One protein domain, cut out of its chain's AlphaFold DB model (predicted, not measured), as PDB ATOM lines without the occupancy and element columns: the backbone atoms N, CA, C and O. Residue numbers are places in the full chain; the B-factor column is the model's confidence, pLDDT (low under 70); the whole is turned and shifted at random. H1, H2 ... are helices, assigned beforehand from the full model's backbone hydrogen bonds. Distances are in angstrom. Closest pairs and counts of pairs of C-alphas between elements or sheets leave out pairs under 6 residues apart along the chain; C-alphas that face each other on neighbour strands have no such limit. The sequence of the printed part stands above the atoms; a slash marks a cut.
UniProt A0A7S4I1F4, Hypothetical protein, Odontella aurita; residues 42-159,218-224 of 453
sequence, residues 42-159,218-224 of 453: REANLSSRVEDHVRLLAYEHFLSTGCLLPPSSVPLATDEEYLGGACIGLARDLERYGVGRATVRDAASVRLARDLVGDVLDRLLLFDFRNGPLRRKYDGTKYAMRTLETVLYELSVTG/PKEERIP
ATOM      1  N   ARG A  42      96.486  99.100  51.806       70.50
ATOM      2  CA  ARG A  42      97.437 100.201  51.658       70.50
ATOM      3  C   ARG A  42      98.466  99.881  50.583       70.50
ATOM      4  O   ARG A  42      98.699  98.720  50.240       70.50
ATOM      5  N   GLU A  43      99.111 100.912  50.044       63.81
ATOM      6  CA  GLU A  43     100.293 100.696  49.210       63.81
ATOM      7  C   GLU A  43     101.334  99.866  49.975       63.81
ATOM      8  O   GLU A  43     101.529 100.061  51.176       63.81
ATOM      9  N   ALA A  44     102.006  98.942  49.278       65.06
ATOM     10  CA  ALA A  44     102.860  97.924  49.900       65.06
ATOM     11  C   ALA A  44     103.908  98.512  50.864       65.06
ATOM     12  O   ALA A  44     104.179  97.933  51.915       65.06
ATOM     13  N   ASN A  45     104.446  99.693  50.540       75.88
ATOM     14  CA  ASN A  45     105.400 100.395  51.394       75.88
ATOM     15  C   ASN A  45     104.765 100.868  52.705       75.88
ATOM     16  O   ASN A  45     105.357 100.670  53.761       75.88
ATOM     17  N   LEU A  46     103.570 101.462  52.658       83.25
ATOM     18  CA  LEU A  46     102.882 101.935  53.859       83.25
ATOM     19  C   LEU A  46     102.456 100.759  54.739       83.25
ATOM     20  O   LEU A  46     102.677 100.797  55.943       83.25
ATOM     21  N   SER A  47     101.928  99.691  54.135       85.44
ATOM     22  CA  SER A  47     101.509  98.507  54.890       85.44
ATOM     23  C   SER A  47     102.669  97.872  55.661       85.44
ATOM     24  O   SER A  47     102.556  97.617  56.858       85.44
ATOM     25  N   SER A  48     103.843  97.737  55.027       87.31
ATOM     26  CA  SER A  48     105.048  97.249  55.710       87.31
ATOM     27  C   SER A  48     105.479  98.143  56.877       87.31
ATOM     28  O   SER A  48     105.981  97.631  57.873       87.31
ATOM     29  N   ARG A  49     105.311  99.468  56.770       91.56
ATOM     30  CA  ARG A  49     105.660 100.406  57.852       91.56
ATOM     31  C   ARG A  49     104.677 100.348  59.011       91.56
ATOM     32  O   ARG A  49     105.102 100.459  60.154       91.56
ATOM     33  N   VAL A  50     103.393 100.153  58.726       91.56
ATOM     34  CA  VAL A  50     102.379  99.951  59.765       91.56
ATOM     35  C   VAL A  50     102.630  98.637  60.493       91.56
ATOM     36  O   VAL A  50     102.615  98.623  61.717       91.56
ATOM     37  N   GLU A  51     102.932  97.560  59.765       93.25
ATOM     38  CA  GLU A  51     103.300  96.271  60.364       93.25
ATOM     39  C   GLU A  51     104.500  96.420  61.319       93.25
ATOM     40  O   GLU A  51     104.450  95.947  62.456       93.25
ATOM     41  N   ASP A  52     105.549  97.138  60.898       94.56
ATOM     42  CA  ASP A  52     106.707  97.446  61.745       94.56
ATOM     43  C   ASP A  52     106.338  98.291  62.971       94.56
ATOM     44  O   ASP A  52     106.803  98.011  64.074       94.56
ATOM     45  N   HIS A  53     105.494  99.309  62.805       95.31
ATOM     46  CA  HIS A  53     105.048 100.150  63.913       95.31
ATOM     47  C   HIS A  53     104.263  99.340  64.953       95.31
ATOM     48  O   HIS A  53     104.570  99.397  66.143       95.31
ATOM     49  N   VAL A  54     103.313  98.515  64.503       96.94
ATOM     50  CA  VAL A  54     102.528  97.626  65.369       96.94
ATOM     51  C   VAL A  54     103.426  96.617  66.087       96.94
ATOM     52  O   VAL A  54     103.223  96.358  67.271       96.94
ATOM     53  N   ARG A  55     104.445  96.075  65.406       97.44
ATOM     54  CA  ARG A  55     105.447  95.184  66.012       97.44
ATOM     55  C   ARG A  55     106.197  95.859  67.161       97.44
ATOM     56  O   ARG A  55     106.340  95.253  68.219       97.44
ATOM     57  N   LEU A  56     106.646  97.102  66.972       97.50
ATOM     58  CA  LEU A  56     107.366  97.851  68.006       97.50
ATOM     59  C   LEU A  56     106.479  98.144  69.221       97.50
ATOM     60  O   LEU A  56     106.901  97.875  70.344       97.50
ATOM     61  N   LEU A  57     105.240  98.594  69.001       97.62
ATOM     62  CA  LEU A  57     104.266  98.801  70.080       97.62
ATOM     63  C   LEU A  57     103.974  97.503  70.838       97.62
ATOM     64  O   LEU A  57     103.853  97.494  72.062       97.62
ATOM     65  N   ALA A  58     103.870  96.384  70.118       98.00
ATOM     66  CA  ALA A  58     103.637  95.088  70.736       98.00
ATOM     67  C   ALA A  58     104.832  94.624  71.577       98.00
ATOM     68  O   ALA A  58     104.638  94.034  72.640       98.00
ATOM     69  N   TYR A  59     106.055  94.923  71.136       98.12
ATOM     70  CA  TYR A  59     107.265  94.604  71.884       98.12
ATOM     71  C   TYR A  59     107.401  95.454  73.152       98.12
ATOM     72  O   TYR A  59     107.668  94.911  74.220       98.12
ATOM     73  N   GLU A  60     107.136  96.758  73.072       97.38
ATOM     74  CA  GLU A  60     107.089  97.647  74.239       97.38
ATOM     75  C   GLU A  60     106.035  97.194  75.263       97.38
ATOM     76  O   GLU A  60     106.311  97.089  76.464       97.38
ATOM     77  N   HIS A  61     104.836  96.853  74.781       96.56
ATOM     78  CA  HIS A  61     103.764  96.339  75.626       96.56
ATOM     79  C   HIS A  61     104.160  95.030  76.318       96.56
ATOM     80  O   HIS A  61     103.925  94.880  77.519       96.56
ATOM     81  N   PHE A  62     104.813  94.110  75.598       97.25
ATOM     82  CA  PHE A  62     105.344  92.880  76.181       97.25
ATOM     83  C   PHE A  62     106.376  93.162  77.275       97.25
ATOM     84  O   PHE A  62     106.279  92.584  78.351       97.25
ATOM     85  N   LEU A  63     107.345  94.052  77.041       95.75
ATOM     86  CA  LEU A  63     108.375  94.360  78.040       95.75
ATOM     87  C   LEU A  63     107.779  94.932  79.334       95.75
ATOM     88  O   LEU A  63     108.343  94.737  80.407       95.75
ATOM     89  N   SER A  64     106.632  95.605  79.230       94.00
ATOM     90  CA  SER A  64     105.938  96.210  80.368       94.00
ATOM     91  C   SER A  64     104.995  95.246  81.097       94.00
ATOM     92  O   SER A  64     104.791  95.389  82.299       94.00
ATOM     93  N   THR A  65     104.386  94.291  80.385       94.00
ATOM     94  CA  THR A  65     103.251  93.496  80.905       94.00
ATOM     95  C   THR A  65     103.435  91.981  80.820       94.00
ATOM     96  O   THR A  65     102.739  91.239  81.505       94.00
ATOM     97  N   GLY A  66     104.331  91.498  79.961       93.56
ATOM     98  CA  GLY A  66     104.432  90.088  79.582       93.56
ATOM     99  C   GLY A  66     103.307  89.591  78.658       93.56
ATOM    100  O   GLY A  66     103.280  88.403  78.335       93.56
ATOM    101  N   CYS A  67     102.396  90.465  78.215       96.06
ATOM    102  CA  CYS A  67     101.197  90.108  77.450       96.06
ATOM    103  C   CYS A  67     101.256  90.579  75.985       96.06
ATOM    104  O   CYS A  67     102.069  91.423  75.603       96.06
ATOM    105  N   LEU A  68     100.365  90.036  75.149       97.06
ATOM    106  CA  LEU A  68     100.170  90.474  73.767       97.06
ATOM    107  C   LEU A  68      99.365  91.778  73.718       97.06
ATOM    108  O   LEU A  68      98.277  91.862  74.288       97.06
ATOM    109  N   LEU A  69      99.843  92.751  72.937       96.50
ATOM    110  CA  LEU A  69      99.130  94.003  72.682       96.50
ATOM    111  C   LEU A  69      97.739  93.742  72.076       96.50
ATOM    112  O   LEU A  69      97.662  93.131  71.009       96.50
ATOM    113  N   PRO A  70      96.640  94.227  72.677       95.06
ATOM    114  CA  PRO A  70      95.300  94.052  72.122       95.06
ATOM    115  C   PRO A  70      95.099  94.723  70.754       95.06
ATOM    116  O   PRO A  70      95.556  95.853  70.571       95.06
ATOM    117  N   PRO A  71      94.360  94.099  69.809       94.62
ATOM    118  CA  PRO A  71      94.006  94.730  68.533       94.62
ATOM    119  C   PRO A  71      93.355  96.111  68.687       94.62
ATOM    120  O   PRO A  71      93.629  97.018  67.907       94.62
ATOM    121  N   SER A  72      92.534  96.304  69.727       93.06
ATOM    122  CA  SER A  72      91.892  97.589  70.039       93.06
ATOM    123  C   SER A  72      92.872  98.737  70.297       93.06
ATOM    124  O   SER A  72      92.482  99.895  70.178       93.06
ATOM    125  N   SER A  73      94.121  98.434  70.655       93.69
ATOM    126  CA  SER A  73      95.161  99.432  70.918       93.69
ATOM    127  C   SER A  73      95.816  99.967  69.642       93.69
ATOM    128  O   SER A  73      96.535 100.959  69.698       93.69
ATOM    129  N   VAL A  74      95.568  99.335  68.490       92.50
ATOM    130  CA  VAL A  74      96.082  99.754  67.178       92.50
ATOM    131  C   VAL A  74      94.945  99.809  66.151       92.50
ATOM    132  O   VAL A  74      94.956  99.075  65.164       92.50
ATOM    133  N   PRO A  75      93.949 100.697  66.339       86.81
ATOM    134  CA  PRO A  75      92.732 100.730  65.518       86.81
ATOM    135  C   PRO A  75      92.987 101.070  64.041       86.81
ATOM    136  O   PRO A  75      92.121 100.864  63.196       86.81
ATOM    137  N   LEU A  76      94.169 101.605  63.732       84.69
ATOM    138  CA  LEU A  76      94.598 101.942  62.379       84.69
ATOM    139  C   LEU A  76      95.250 100.757  61.661       84.69
ATOM    140  O   LEU A  76      95.470 100.839  60.457       84.69
ATOM    141  N   ALA A  77      95.616  99.684  62.356       89.12
ATOM    142  CA  ALA A  77      96.167  98.500  61.715       89.12
ATOM    143  C   ALA A  77      95.035  97.670  61.107       89.12
ATOM    144  O   ALA A  77      94.017  97.415  61.749       89.12
ATOM    145  N   THR A  78      95.221  97.211  59.874       89.00
ATOM    146  CA  THR A  78      94.353  96.165  59.327       89.00
ATOM    147  C   THR A  78      94.566  94.852  60.084       89.00
ATOM    148  O   THR A  78      95.618  94.630  60.686       89.00
ATOM    149  N   ASP A  79      93.593  93.943  60.005       91.19
ATOM    150  CA  ASP A  79      93.689  92.620  60.637       91.19
ATOM    151  C   ASP A  79      94.962  91.861  60.191       91.19
ATOM    152  O   ASP A  79      95.632  91.222  61.004       91.19
ATOM    153  N   GLU A  80      95.356  91.990  58.916       89.94
ATOM    154  CA  GLU A  80      96.593  91.395  58.391       89.94
ATOM    155  C   GLU A  80      97.861  92.062  58.948       89.94
ATOM    156  O   GLU A  80      98.809  91.363  59.304       89.94
ATOM    157  N   GLU A  81      97.884  93.395  59.048       92.50
ATOM    158  CA  GLU A  81      99.018  94.150  59.602       92.50
ATOM    159  C   GLU A  81      99.206  93.867  61.095       92.50
ATOM    160  O   GLU A  81     100.339  93.716  61.554       92.50
ATOM    161  N   TYR A  82      98.109  93.731  61.846       95.50
ATOM    162  CA  TYR A  82      98.161  93.350  63.252       95.50
ATOM    163  C   TYR A  82      98.763  91.952  63.432       95.50
ATOM    164  O   TYR A  82      99.722  91.788  64.187       95.50
ATOM    165  N   LEU A  83      98.259  90.945  62.708       94.56
ATOM    166  CA  LEU A  83      98.804  89.585  62.790       94.56
ATOM    167  C   LEU A  83     100.264  89.521  62.322       94.56
ATOM    168  O   LEU A  83     101.077  88.806  62.914       94.56
ATOM    169  N   GLY A  84     100.608  90.271  61.273       94.06
ATOM    170  CA  GLY A  84     101.974  90.383  60.772       94.06
ATOM    171  C   GLY A  84     102.924  90.982  61.807       94.06
ATOM    172  O   GLY A  84     103.976  90.403  62.066       94.06
ATOM    173  N   GLY A  85     102.539  92.096  62.432       95.50
ATOM    174  CA  GLY A  85     103.381  92.846  63.360       95.50
ATOM    175  C   GLY A  85     103.341  92.306  64.787       95.50
ATOM    176  O   GLY A  85     104.344  91.797  65.289       95.50
ATOM    177  N   ALA A  86     102.178  92.396  65.437       96.62
ATOM    178  CA  ALA A  86     102.010  92.102  66.859       96.62
ATOM    179  C   ALA A  86     102.089  90.608  67.190       96.62
ATOM    180  O   ALA A  86     102.447  90.266  68.309       96.62
ATOM    181  N   CYS A  87     101.780  89.711  66.249       95.62
ATOM    182  CA  CYS A  87     101.862  88.268  66.494       95.62
ATOM    183  C   CYS A  87     103.136  87.656  65.897       95.62
ATOM    184  O   CYS A  87     103.985  87.136  66.621       95.62
ATOM    185  N   ILE A  88     103.283  87.696  64.569       95.00
ATOM    186  CA  ILE A  88     104.371  86.989  63.876       95.00
ATOM    187  C   ILE A  88     105.703  87.737  64.018       95.00
ATOM    188  O   ILE A  88     106.726  87.125  64.335       95.00
ATOM    189  N   GLY A  89     105.692  89.052  63.798       95.38
ATOM    190  CA  GLY A  89     106.851  89.924  63.942       95.38
ATOM    191  C   GLY A  89     107.377  89.929  65.374       95.38
ATOM    192  O   GLY A  89     108.556  89.651  65.587       95.38
ATOM    193  N   LEU A  90     106.485  90.130  66.349       97.00
ATOM    194  CA  LEU A  90     106.820  90.077  67.772       97.00
ATOM    195  C   LEU A  90     107.503  88.759  68.151       97.00
ATOM    196  O   LEU A  90     108.519  88.781  68.833       97.00
ATOM    197  N   ALA A  91     107.017  87.607  67.676       96.94
ATOM    198  CA  ALA A  91     107.624  86.319  68.016       96.94
ATOM    199  C   ALA A  91     109.111  86.222  67.621       96.94
ATOM    200  O   ALA A  91     109.905  85.608  68.333       96.94
ATOM    201  N   ARG A  92     109.509  86.849  66.507       95.31
ATOM    202  CA  ARG A  92     110.915  86.916  66.068       95.31
ATOM    203  C   ARG A  92     111.747  87.837  66.964       95.31
ATOM    204  O   ARG A  92     112.916  87.547  67.211       95.31
ATOM    205  N   ASP A  93     111.164  88.932  67.444       97.06
ATOM    206  CA  ASP A  93     111.832  89.833  68.389       97.06
ATOM    207  C   ASP A  93     111.983  89.167  69.765       97.06
ATOM    208  O   ASP A  93     113.056  89.230  70.365       97.06
ATOM    209  N   LEU A  94     110.969  88.417  70.211       97.81
ATOM    210  CA  LEU A  94     111.003  87.639  71.451       97.81
ATOM    211  C   LEU A  94     112.018  86.494  71.417       97.81
ATOM    212  O   LEU A  94     112.650  86.223  72.435       97.81
ATOM    213  N   GLU A  95     112.242  85.864  70.260       97.38
ATOM    214  CA  GLU A  95     113.347  84.916  70.071       97.38
ATOM    215  C   GLU A  95     114.700  85.572  70.386       97.38
ATOM    216  O   GLU A  95     115.481  85.043  71.178       97.38
ATOM    217  N   ARG A  96     114.968  86.751  69.809       97.50
ATOM    218  CA  ARG A  96     116.224  87.489  70.037       97.50
ATOM    219  C   ARG A  96     116.347  87.959  71.481       97.50
ATOM    220  O   ARG A  96     117.421  87.843  72.067       97.50
ATOM    221  N   TYR A  97     115.253  88.458  72.049       97.56
ATOM    222  CA  TYR A  97     115.175  88.849  73.450       97.56
ATOM    223  C   TYR A  97     115.514  87.674  74.372       97.56
ATOM    224  O   TYR A  97     116.401  87.802  75.213       97.56
ATOM    225  N   GLY A  98     114.883  86.511  74.182       97.19
ATOM    226  CA  GLY A  98     115.115  85.331  75.013       97.19
ATOM    227  C   GLY A  98     116.550  84.810  74.920       97.19
ATOM    228  O   GLY A  98     117.160  84.539  75.953       97.19
ATOM    229  N   VAL A  99     117.132  84.760  73.716       97.19
ATOM    230  CA  VAL A  99     118.561  84.433  73.536       97.19
ATOM    231  C   VAL A  99     119.445  85.432  74.289       97.19
ATOM    232  O   VAL A  99     120.359  85.027  75.002       97.19
ATOM    233  N   GLY A 100     119.150  86.732  74.195       96.88
ATOM    234  CA  GLY A 100     119.879  87.773  74.922       96.88
ATOM    235  C   GLY A 100     119.798  87.601  76.441       96.88
ATOM    236  O   GLY A 100     120.824  87.621  77.119       96.88
ATOM    237  N   ARG A 101     118.601  87.355  76.987       96.75
ATOM    238  CA  ARG A 101     118.397  87.141  78.432       96.75
ATOM    239  C   ARG A 101     119.044  85.851  78.937       96.75
ATOM    240  O   ARG A 101     119.507  85.808  80.074       96.75
ATOM    241  N   ALA A 102     119.168  84.834  78.090       95.38
ATOM    242  CA  ALA A 102     119.891  83.616  78.437       95.38
ATOM    243  C   ALA A 102     121.388  83.850  78.680       95.38
ATOM    244  O   ALA A 102     121.965  83.195  79.546       95.38
ATOM    245  N   THR A 103     122.012  84.815  77.991       95.38
ATOM    246  CA  THR A 103     123.442  85.127  78.196       95.38
ATOM    247  C   THR A 103     123.743  85.631  79.609       95.38
ATOM    248  O   THR A 103     124.829  85.394  80.131       95.38
ATOM    249  N   VAL A 104     122.754  86.253  80.254       95.31
ATOM    250  CA  VAL A 104     122.810  86.718  81.649       95.31
ATOM    251  C   VAL A 104     122.090  85.769  82.614       95.31
ATOM    252  O   VAL A 104     121.782  86.145  83.739       95.31
ATOM    253  N   ARG A 105     121.815  84.528  82.178       92.50
ATOM    254  CA  ARG A 105     121.132  83.464  82.940       92.50
ATOM    255  C   ARG A 105     119.755  83.844  83.499       92.50
ATOM    256  O   ARG A 105     119.266  83.211  84.434       92.50
ATOM    257  N   ASP A 106     119.075  84.810  82.889       94.25
ATOM    258  CA  ASP A 106     117.722  85.189  83.287       94.25
ATOM    259  C   ASP A 106     116.679  84.250  82.667       94.25
ATOM    260  O   ASP A 106     116.003  84.557  81.681       94.25
ATOM    261  N   ALA A 107     116.547  83.076  83.278       93.88
ATOM    262  CA  ALA A 107     115.596  82.059  82.856       93.88
ATOM    263  C   ALA A 107     114.128  82.498  83.013       93.88
ATOM    264  O   ALA A 107     113.261  81.937  82.342       93.88
ATOM    265  N   ALA A 108     113.824  83.476  83.876       92.56
ATOM    266  CA  ALA A 108     112.460  83.968  84.053       92.56
ATOM    267  C   ALA A 108     111.996  84.733  82.807       92.56
ATOM    268  O   ALA A 108     110.956  84.402  82.239       92.56
ATOM    269  N   SER A 109     112.817  85.658  82.307       94.44
ATOM    270  CA  SER A 109     112.502  86.400  81.082       94.44
ATOM    271  C   SER A 109     112.449  85.510  79.839       94.44
ATOM    272  O   SER A 109     111.583  85.700  78.983       94.44
ATOM    273  N   VAL A 110     113.320  84.493  79.740       96.56
ATOM    274  CA  VAL A 110     113.230  83.522  78.635       96.56
ATOM    275  C   VAL A 110     111.921  82.723  78.714       96.56
ATOM    276  O   VAL A 110     111.289  82.486  77.683       96.56
ATOM    277  N   ARG A 111     111.465  82.346  79.920       95.88
ATOM    278  CA  ARG A 111     110.171  81.665  80.111       95.88
ATOM    279  C   ARG A 111     108.996  82.547  79.703       95.88
ATOM    280  O   ARG A 111     108.145  82.056  78.970       95.88
ATOM    281  N   LEU A 112     108.986  83.824  80.090       95.44
ATOM    282  CA  LEU A 112     107.951  84.786  79.685       95.44
ATOM    283  C   LEU A 112     107.843  84.896  78.159       95.44
ATOM    284  O   LEU A 112     106.754  84.781  77.598       95.44
ATOM    285  N   ALA A 113     108.983  85.056  77.479       97.06
ATOM    286  CA  ALA A 113     109.030  85.123  76.022       97.06
ATOM    287  C   ALA A 113     108.527  83.821  75.375       97.06
ATOM    288  O   ALA A 113     107.693  83.862  74.471       97.06
ATOM    289  N   ARG A 114     108.997  82.660  75.857       96.94
ATOM    290  CA  ARG A 114     108.586  81.341  75.350       96.94
ATOM    291  C   ARG A 114     107.088  81.124  75.497       96.94
ATOM    292  O   ARG A 114     106.439  80.656  74.567       96.94
ATOM    293  N   ASP A 115     106.558  81.440  76.668       96.19
ATOM    294  CA  ASP A 115     105.154  81.267  77.000       96.19
ATOM    295  C   ASP A 115     104.244  82.114  76.102       96.19
ATOM    296  O   ASP A 115     103.296  81.583  75.523       96.19
ATOM    297  N   LEU A 116     104.559  83.405  75.929       96.44
ATOM    298  CA  LEU A 116     103.775  84.276  75.057       96.44
ATOM    299  C   LEU A 116     103.838  83.815  73.596       96.44
ATOM    300  O   LEU A 116     102.808  83.747  72.927       96.44
ATOM    301  N   VAL A 117     105.029  83.464  73.094       96.88
ATOM    302  CA  VAL A 117     105.191  82.952  71.723       96.88
ATOM    303  C   VAL A 117     104.409  81.652  71.519       96.88
ATOM    304  O   VAL A 117     103.789  81.482  70.468       96.88
ATOM    305  N   GLY A 118     104.403  80.759  72.511       95.94
ATOM    306  CA  GLY A 118     103.606  79.533  72.495       95.94
ATOM    307  C   GLY A 118     102.107  79.820  72.398       95.94
ATOM    308  O   GLY A 118     101.437  79.294  71.513       95.94
ATOM    309  N   ASP A 119     101.591  80.722  73.231       95.25
ATOM    310  CA  ASP A 119     100.171  81.078  73.205       95.25
ATOM    311  C   ASP A 119      99.767  81.796  71.909       95.25
ATOM    312  O   ASP A 119      98.693  81.543  71.362       95.25
ATOM    313  N   VAL A 120     100.633  82.660  71.367       95.19
ATOM    314  CA  VAL A 120     100.429  83.274  70.046       95.19
ATOM    315  C   VAL A 120     100.379  82.198  68.959       95.19
ATOM    316  O   VAL A 120      99.489  82.233  68.108       95.19
ATOM    317  N   LEU A 121     101.295  81.223  68.986       94.19
ATOM    318  CA  LEU A 121     101.321  80.125  68.019       94.19
ATOM    319  C   LEU A 121     100.035  79.286  68.075       94.19
ATOM    320  O   LEU A 121      99.482  78.980  67.016       94.19
ATOM    321  N   ASP A 122      99.533  78.984  69.275       93.75
ATOM    322  CA  ASP A 122      98.260  78.280  69.477       93.75
ATOM    323  C   ASP A 122      97.096  79.019  68.806       93.75
ATOM    324  O   ASP A 122      96.265  78.401  68.139       93.75
ATOM    325  N   ARG A 123      97.037  80.352  68.930       93.38
ATOM    326  CA  ARG A 123      95.993  81.145  68.262       93.38
ATOM    327  C   ARG A 123      96.168  81.175  66.760       93.38
ATOM    328  O   ARG A 123      95.181  81.003  66.054       93.38
ATOM    329  N   LEU A 124      97.391  81.369  66.271       92.50
ATOM    330  CA  LEU A 124      97.678  81.410  64.837       92.50
ATOM    331  C   LEU A 124      97.335  80.083  64.140       92.50
ATOM    332  O   LEU A 124      96.956  80.102  62.975       92.50
ATOM    333  N   LEU A 125      97.403  78.943  64.838       91.19
ATOM    334  CA  LEU A 125      96.977  77.640  64.305       91.19
ATOM    335  C   LEU A 125      95.478  77.562  63.973       91.19
ATOM    336  O   LEU A 125      95.089  76.711  63.174       91.19
ATOM    337  N   LEU A 126      94.648  78.427  64.561       91.50
ATOM    338  CA  LEU A 126      93.207  78.483  64.294       91.50
ATOM    339  C   LEU A 126      92.864  79.270  63.020       91.50
ATOM    340  O   LEU A 126      91.728  79.207  62.564       91.50
ATOM    341  N   PHE A 127      93.813  80.018  62.453       91.38
ATOM    342  CA  PHE A 127      93.593  80.820  61.250       91.38
ATOM    343  C   PHE A 127      93.827  80.001  59.979       91.38
ATOM    344  O   PHE A 127      94.800  79.249  59.872       91.38
ATOM    345  N   ASP A 128      92.995  80.221  58.957       86.19
ATOM    346  CA  ASP A 128      93.282  79.739  57.606       86.19
ATOM    347  C   ASP A 128      94.133  80.759  56.826       86.19
ATOM    348  O   ASP A 128      93.649  81.778  56.337       86.19
ATOM    349  N   PHE A 129      95.431  80.477  56.684       83.88
ATOM    350  CA  PHE A 129      96.361  81.323  55.924       83.88
ATOM    351  C   PHE A 129      96.518  80.932  54.446       83.88
ATOM    352  O   PHE A 129      97.388  81.485  53.770       83.88
ATOM    353  N   ARG A 130      95.754  79.972  53.903       70.75
ATOM    354  CA  ARG A 130      96.004  79.401  52.557       70.75
ATOM    355  C   ARG A 130      96.113  80.442  51.438       70.75
ATOM    356  O   ARG A 130      96.952  80.267  50.551       70.75
ATOM    357  N   ASN A 131      95.349  81.530  51.522       65.06
ATOM    358  CA  ASN A 131      95.206  82.532  50.462       65.06
ATOM    359  C   ASN A 131      95.919  83.876  50.741       65.06
ATOM    360  O   ASN A 131      95.710  84.839  49.998       65.06
ATOM    361  N   GLY A 132      96.764  83.963  51.783       70.50
ATOM    362  CA  GLY A 132      97.320  85.235  52.276       70.50
ATOM    363  C   GLY A 132      98.857  85.341  52.312       70.50
ATOM    364  O   GLY A 132      99.562  84.327  52.378       70.50
ATOM    365  N   PRO A 133      99.414  86.572  52.327       71.56
ATOM    366  CA  PRO A 133     100.859  86.814  52.435       71.56
ATOM    367  C   PRO A 133     101.440  86.351  53.783       71.56
ATOM    368  O   PRO A 133     102.618  85.991  53.862       71.56
ATOM    369  N   LEU A 134     100.601  86.288  54.825       84.00
ATOM    370  CA  LEU A 134     100.969  85.839  56.170       84.00
ATOM    371  C   LEU A 134     101.389  84.367  56.225       84.00
ATOM    372  O   LEU A 134     102.183  84.006  57.089       84.00
ATOM    373  N   ARG A 135     100.965  83.529  55.267       81.38
ATOM    374  CA  ARG A 135     101.323  82.102  55.218       81.38
ATOM    375  C   ARG A 135     102.826  81.863  55.294       81.38
ATOM    376  O   ARG A 135     103.276  80.965  55.994       81.38
ATOM    377  N   ARG A 136     103.600  82.657  54.546       76.56
ATOM    378  CA  ARG A 136     105.064  82.523  54.496       76.56
ATOM    379  C   ARG A 136     105.720  83.024  55.779       76.56
ATOM    380  O   ARG A 136     106.730  82.470  56.192       76.56
ATOM    381  N   LYS A 137     105.156  84.070  56.390       81.50
ATOM    382  CA  LYS A 137     105.683  84.672  57.621       81.50
ATOM    383  C   LYS A 137     105.402  83.783  58.841       81.50
ATOM    384  O   LYS A 137     106.267  83.650  59.700       81.50
ATOM    385  N   TYR A 138     104.243  83.121  58.871       86.56
ATOM    386  CA  TYR A 138     103.780  82.260  59.963       86.56
ATOM    387  C   TYR A 138     104.771  81.151  60.351       86.56
ATOM    388  O   TYR A 138     104.973  80.899  61.538       86.56
ATOM    389  N   ASP A 139     105.440  80.511  59.383       80.12
ATOM    390  CA  ASP A 139     106.404  79.447  59.700       80.12
ATOM    391  C   ASP A 139     107.568  79.954  60.571       80.12
ATOM    392  O   ASP A 139     108.102  79.196  61.383       80.12
ATOM    393  N   GLY A 140     107.894  81.251  60.494       84.88
ATOM    394  CA  GLY A 140     108.853  81.913  61.377       84.88
ATOM    395  C   GLY A 140     108.488  81.816  62.862       84.88
ATOM    396  O   GLY A 140     109.375  81.690  63.703       84.88
ATOM    397  N   THR A 141     107.207  81.803  63.223       91.44
ATOM    398  CA  THR A 141     106.788  81.713  64.631       91.44
ATOM    399  C   THR A 141     107.168  80.364  65.249       91.44
ATOM    400  O   THR A 141     107.635  80.312  66.384       91.44
ATOM    401  N   LYS A 142     107.078  79.266  64.485       91.19
ATOM    402  CA  LYS A 142     107.450  77.916  64.958       91.19
ATOM    403  C   LYS A 142     108.938  77.800  65.271       91.19
ATOM    404  O   LYS A 142     109.318  77.169  66.254       91.19
ATOM    405  N   TYR A 143     109.781  78.404  64.434       92.56
ATOM    406  CA  TYR A 143     111.223  78.433  64.678       92.56
ATOM    407  C   TYR A 143     111.557  79.260  65.921       92.56
ATOM    408  O   TYR A 143     112.391  78.833  66.707       92.56
ATOM    409  N   ALA A 144     110.853  80.379  66.140       94.75
ATOM    410  CA  ALA A 144     111.081  81.237  67.304       94.75
ATOM    411  C   ALA A 144     110.763  80.482  68.596       94.75
ATOM    412  O   ALA A 144     111.567  80.475  69.525       94.75
ATOM    413  N   MET A 145     109.633  79.770  68.604       96.69
ATOM    414  CA  MET A 145     109.249  78.894  69.704       96.69
ATOM    415  C   MET A 145     110.319  77.828  69.987       96.69
ATOM    416  O   MET A 145     110.820  77.738  71.104       96.69
ATOM    417  N   ARG A 146     110.751  77.080  68.963       96.56
ATOM    418  CA  ARG A 146     111.770  76.031  69.129       96.56
ATOM    419  C   ARG A 146     113.102  76.569  69.660       96.56
ATOM    420  O   ARG A 146     113.743  75.905  70.475       96.56
ATOM    421  N   THR A 147     113.534  77.744  69.202       97.38
ATOM    422  CA  THR A 147     114.750  78.390  69.712       97.38
ATOM    423  C   THR A 147     114.601  78.691  71.203       97.38
ATOM    424  O   THR A 147     115.469  78.321  71.987       97.38
ATOM    425  N   LEU A 148     113.481  79.289  71.617       97.50
ATOM    426  CA  LEU A 148     113.218  79.618  73.021       97.50
ATOM    427  C   LEU A 148     113.129  78.371  73.917       97.50
ATOM    428  O   LEU A 148     113.650  78.385  75.030       97.50
ATOM    429  N   GLU A 149     112.530  77.276  73.440       97.19
ATOM    430  CA  GLU A 149     112.530  75.984  74.146       97.19
ATOM    431  C   GLU A 149     113.941  75.417  74.313       97.19
ATOM    432  O   GLU A 149     114.307  74.989  75.406       97.19
ATOM    433  N   THR A 150     114.739  75.446  73.241       97.31
ATOM    434  CA  THR A 150     116.134  74.982  73.260       97.31
ATOM    435  C   THR A 150     116.950  75.774  74.275       97.31
ATOM    436  O   THR A 150     117.600  75.185  75.130       97.31
ATOM    437  N   VAL A 151     116.850  77.103  74.239       95.75
ATOM    438  CA  VAL A 151     117.567  77.990  75.160       95.75
ATOM    439  C   VAL A 151     117.152  77.740  76.613       95.75
ATOM    440  O   VAL A 151     118.002  77.679  77.498       95.75
ATOM    441  N   LEU A 152     115.857  77.546  76.888       94.19
ATOM    442  CA  LEU A 152     115.390  77.195  78.235       94.19
ATOM    443  C   LEU A 152     115.920  75.845  78.707       94.19
ATOM    444  O   LEU A 152     116.304  75.708  79.870       94.19
ATOM    445  N   TYR A 153     115.940  74.854  77.818       95.06
ATOM    446  CA  TYR A 153     116.513  73.551  78.109       95.06
ATOM    447  C   TYR A 153     118.012  73.668  78.418       95.06
ATOM    448  O   TYR A 153     118.458  73.182  79.456       95.06
ATOM    449  N   GLU A 154     118.779  74.380  77.595       94.44
ATOM    450  CA  GLU A 154     120.210  74.624  77.813       94.44
ATOM    451  C   GLU A 154     120.481  75.329  79.150       94.44
ATOM    452  O   GLU A 154     121.369  74.913  79.897       94.44
ATOM    453  N   LEU A 155     119.680  76.335  79.513       92.44
ATOM    454  CA  LEU A 155     119.757  76.987  80.824       92.44
ATOM    455  C   LEU A 155     119.463  76.015  81.974       92.44
ATOM    456  O   LEU A 155     120.122  76.082  83.010       92.44
ATOM    457  N   SER A 156     118.508  75.097  81.802       91.94
ATOM    458  CA  SER A 156     118.185  74.098  82.830       91.94
ATOM    459  C   SER A 156     119.319  73.089  83.044       91.94
ATOM    460  O   SER A 156     119.660  72.787  84.183       91.94
ATOM    461  N   VAL A 157     119.965  72.640  81.963       91.12
ATOM    462  CA  VAL A 157     121.068  71.664  82.006       91.12
ATOM    463  C   VAL A 157     122.362  72.296  82.527       91.12
ATOM    464  O   VAL A 157     123.127  71.666  83.253       91.12
ATOM    465  N   THR A 158     122.626  73.556  82.175       84.44
ATOM    466  CA  THR A 158     123.830  74.287  82.616       84.44
ATOM    467  C   THR A 158     123.674  74.952  83.989       84.44
ATOM    468  O   THR A 158     124.667  75.397  84.577       84.44
ATOM    469  N   GLY A 159     122.447  75.019  84.515       64.81
ATOM    470  CA  GLY A 159     122.132  75.481  85.867       64.81
ATOM    471  C   GLY A 159     122.459  74.456  86.956       64.81
ATOM    472  O   GLY A 159     122.870  74.848  88.041       64.81
ATOM    473  N   PRO A 218      98.728  84.458  83.977       72.56
ATOM    474  CA  PRO A 218      97.859  83.365  83.565       72.56
ATOM    475  C   PRO A 218      97.630  83.399  82.053       72.56
ATOM    476  O   PRO A 218      97.519  84.472  81.453       72.56
ATOM    477  N   LYS A 219      97.543  82.227  81.416       70.50
ATOM    478  CA  LYS A 219      97.367  82.115  79.957       70.50
ATOM    479  C   LYS A 219      96.164  82.927  79.461       70.50
ATOM    480  O   LYS A 219      96.216  83.525  78.387       70.50
ATOM    481  N   GLU A 220      95.107  82.981  80.264       69.19
ATOM    482  CA  GLU A 220      93.878  83.728  80.010       69.19
ATOM    483  C   GLU A 220      94.090  85.252  79.948       69.19
ATOM    484  O   GLU A 220      93.335  85.939  79.261       69.19
ATOM    485  N   GLU A 221      95.124  85.774  80.615       79.94
ATOM    486  CA  GLU A 221      95.463  87.202  80.676       79.94
ATOM    487  C   GLU A 221      96.550  87.596  79.661       79.94
ATOM    488  O   GLU A 221      96.599  88.747  79.226       79.94
ATOM    489  N   ARG A 222      97.385  86.642  79.213       89.69
ATOM    490  CA  ARG A 222      98.466  86.893  78.238       89.69
ATOM    491  C   ARG A 222      97.975  87.217  76.837       89.69
ATOM    492  O   ARG A 222      98.635  87.968  76.120       89.69
ATOM    493  N   ILE A 223      96.847  86.633  76.429       92.88
ATOM    494  CA  ILE A 223      96.284  86.809  75.089       92.88
ATOM    495  C   ILE A 223      94.881  87.424  75.174       92.88
ATOM    496  O   ILE A 223      93.998  86.829  75.797       92.88
ATOM    497  N   PRO A 224      94.606  88.525  74.448       92.69
ATOM    498  CA  PRO A 224      93.279  89.132  74.330       92.69
ATOM    499  C   PRO A 224      92.341  88.248  73.488       92.69
ATOM    500  O   PRO A 224      92.012  88.529  72.334       92.69
TER     501      PRO A 224
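AT A GLANCE: This is residues 42 to 159 and 218 to 224 of the 453 residues of the protein "Hypothetical protein" of Odontella aurita (UniProt A0A7S4I1F4). What is the shape? H2, H3 and H4 make an up-and-down bundle, each running against the one before; H1 crosses H2 on the side away from H4, and tiny H5 sits beside H3. What is printed? 125 residues with five named helices, H1 to H5 in order, all helix, compact, with radius of gyration of the C-alphas 14.5 A and spans 49 by 29 by 28 A.

HOW THE PARTS SIT: What touches the longest helix? H4, residues 134 to 159, touches H2, residues 79 to 103, the same way at a shallow tilt of 21 degrees, closest at C-alphas 144 and 95, 5.1 A. H3, residues 107 to 124, forms hairpins with H2, closest at C-alphas 110 and 98, 4.5 A, and with H4, closest at 114 and 148, 5.5 A. What lies beyond? H1, residues 44 to 65, touches H2 at a steep tilt of 49 degrees, closest at C-alphas 55 and 85, 4.1 A. H5, residues 219 to 222, only just touches H3, at residues 116 to 119 alone, with 3 pairs of C-alphas within 8 A, closest 222 and 116, 6.7 A. Are the backbones bonded? Every O i to N i+4 pair is within hydrogen-bond range in H1 and H3, 17 of 21 in H2 and 17 of 22 in H4; H5 is too short.

IN THESE COORDINATES: How long are they? H1 spans 31.3 A, H2 35.4 A, H3 25.4 A, H4 37.9 A. Where are the ends? H1 begins at C-alpha 44 (102.860, 97.924, 49.900); H5 ends at C-alpha 222 (98.466, 86.893, 78.238).

THE WHOLE: Is anything cut? Residues 160 to 217 are not printed; C-alphas 159 and 218 are 25.6 A apart. Which link is long, and where is confidence low? H1 to H2, 13 residues; residues 43 to 44, 131, 159 and 220 are under 70.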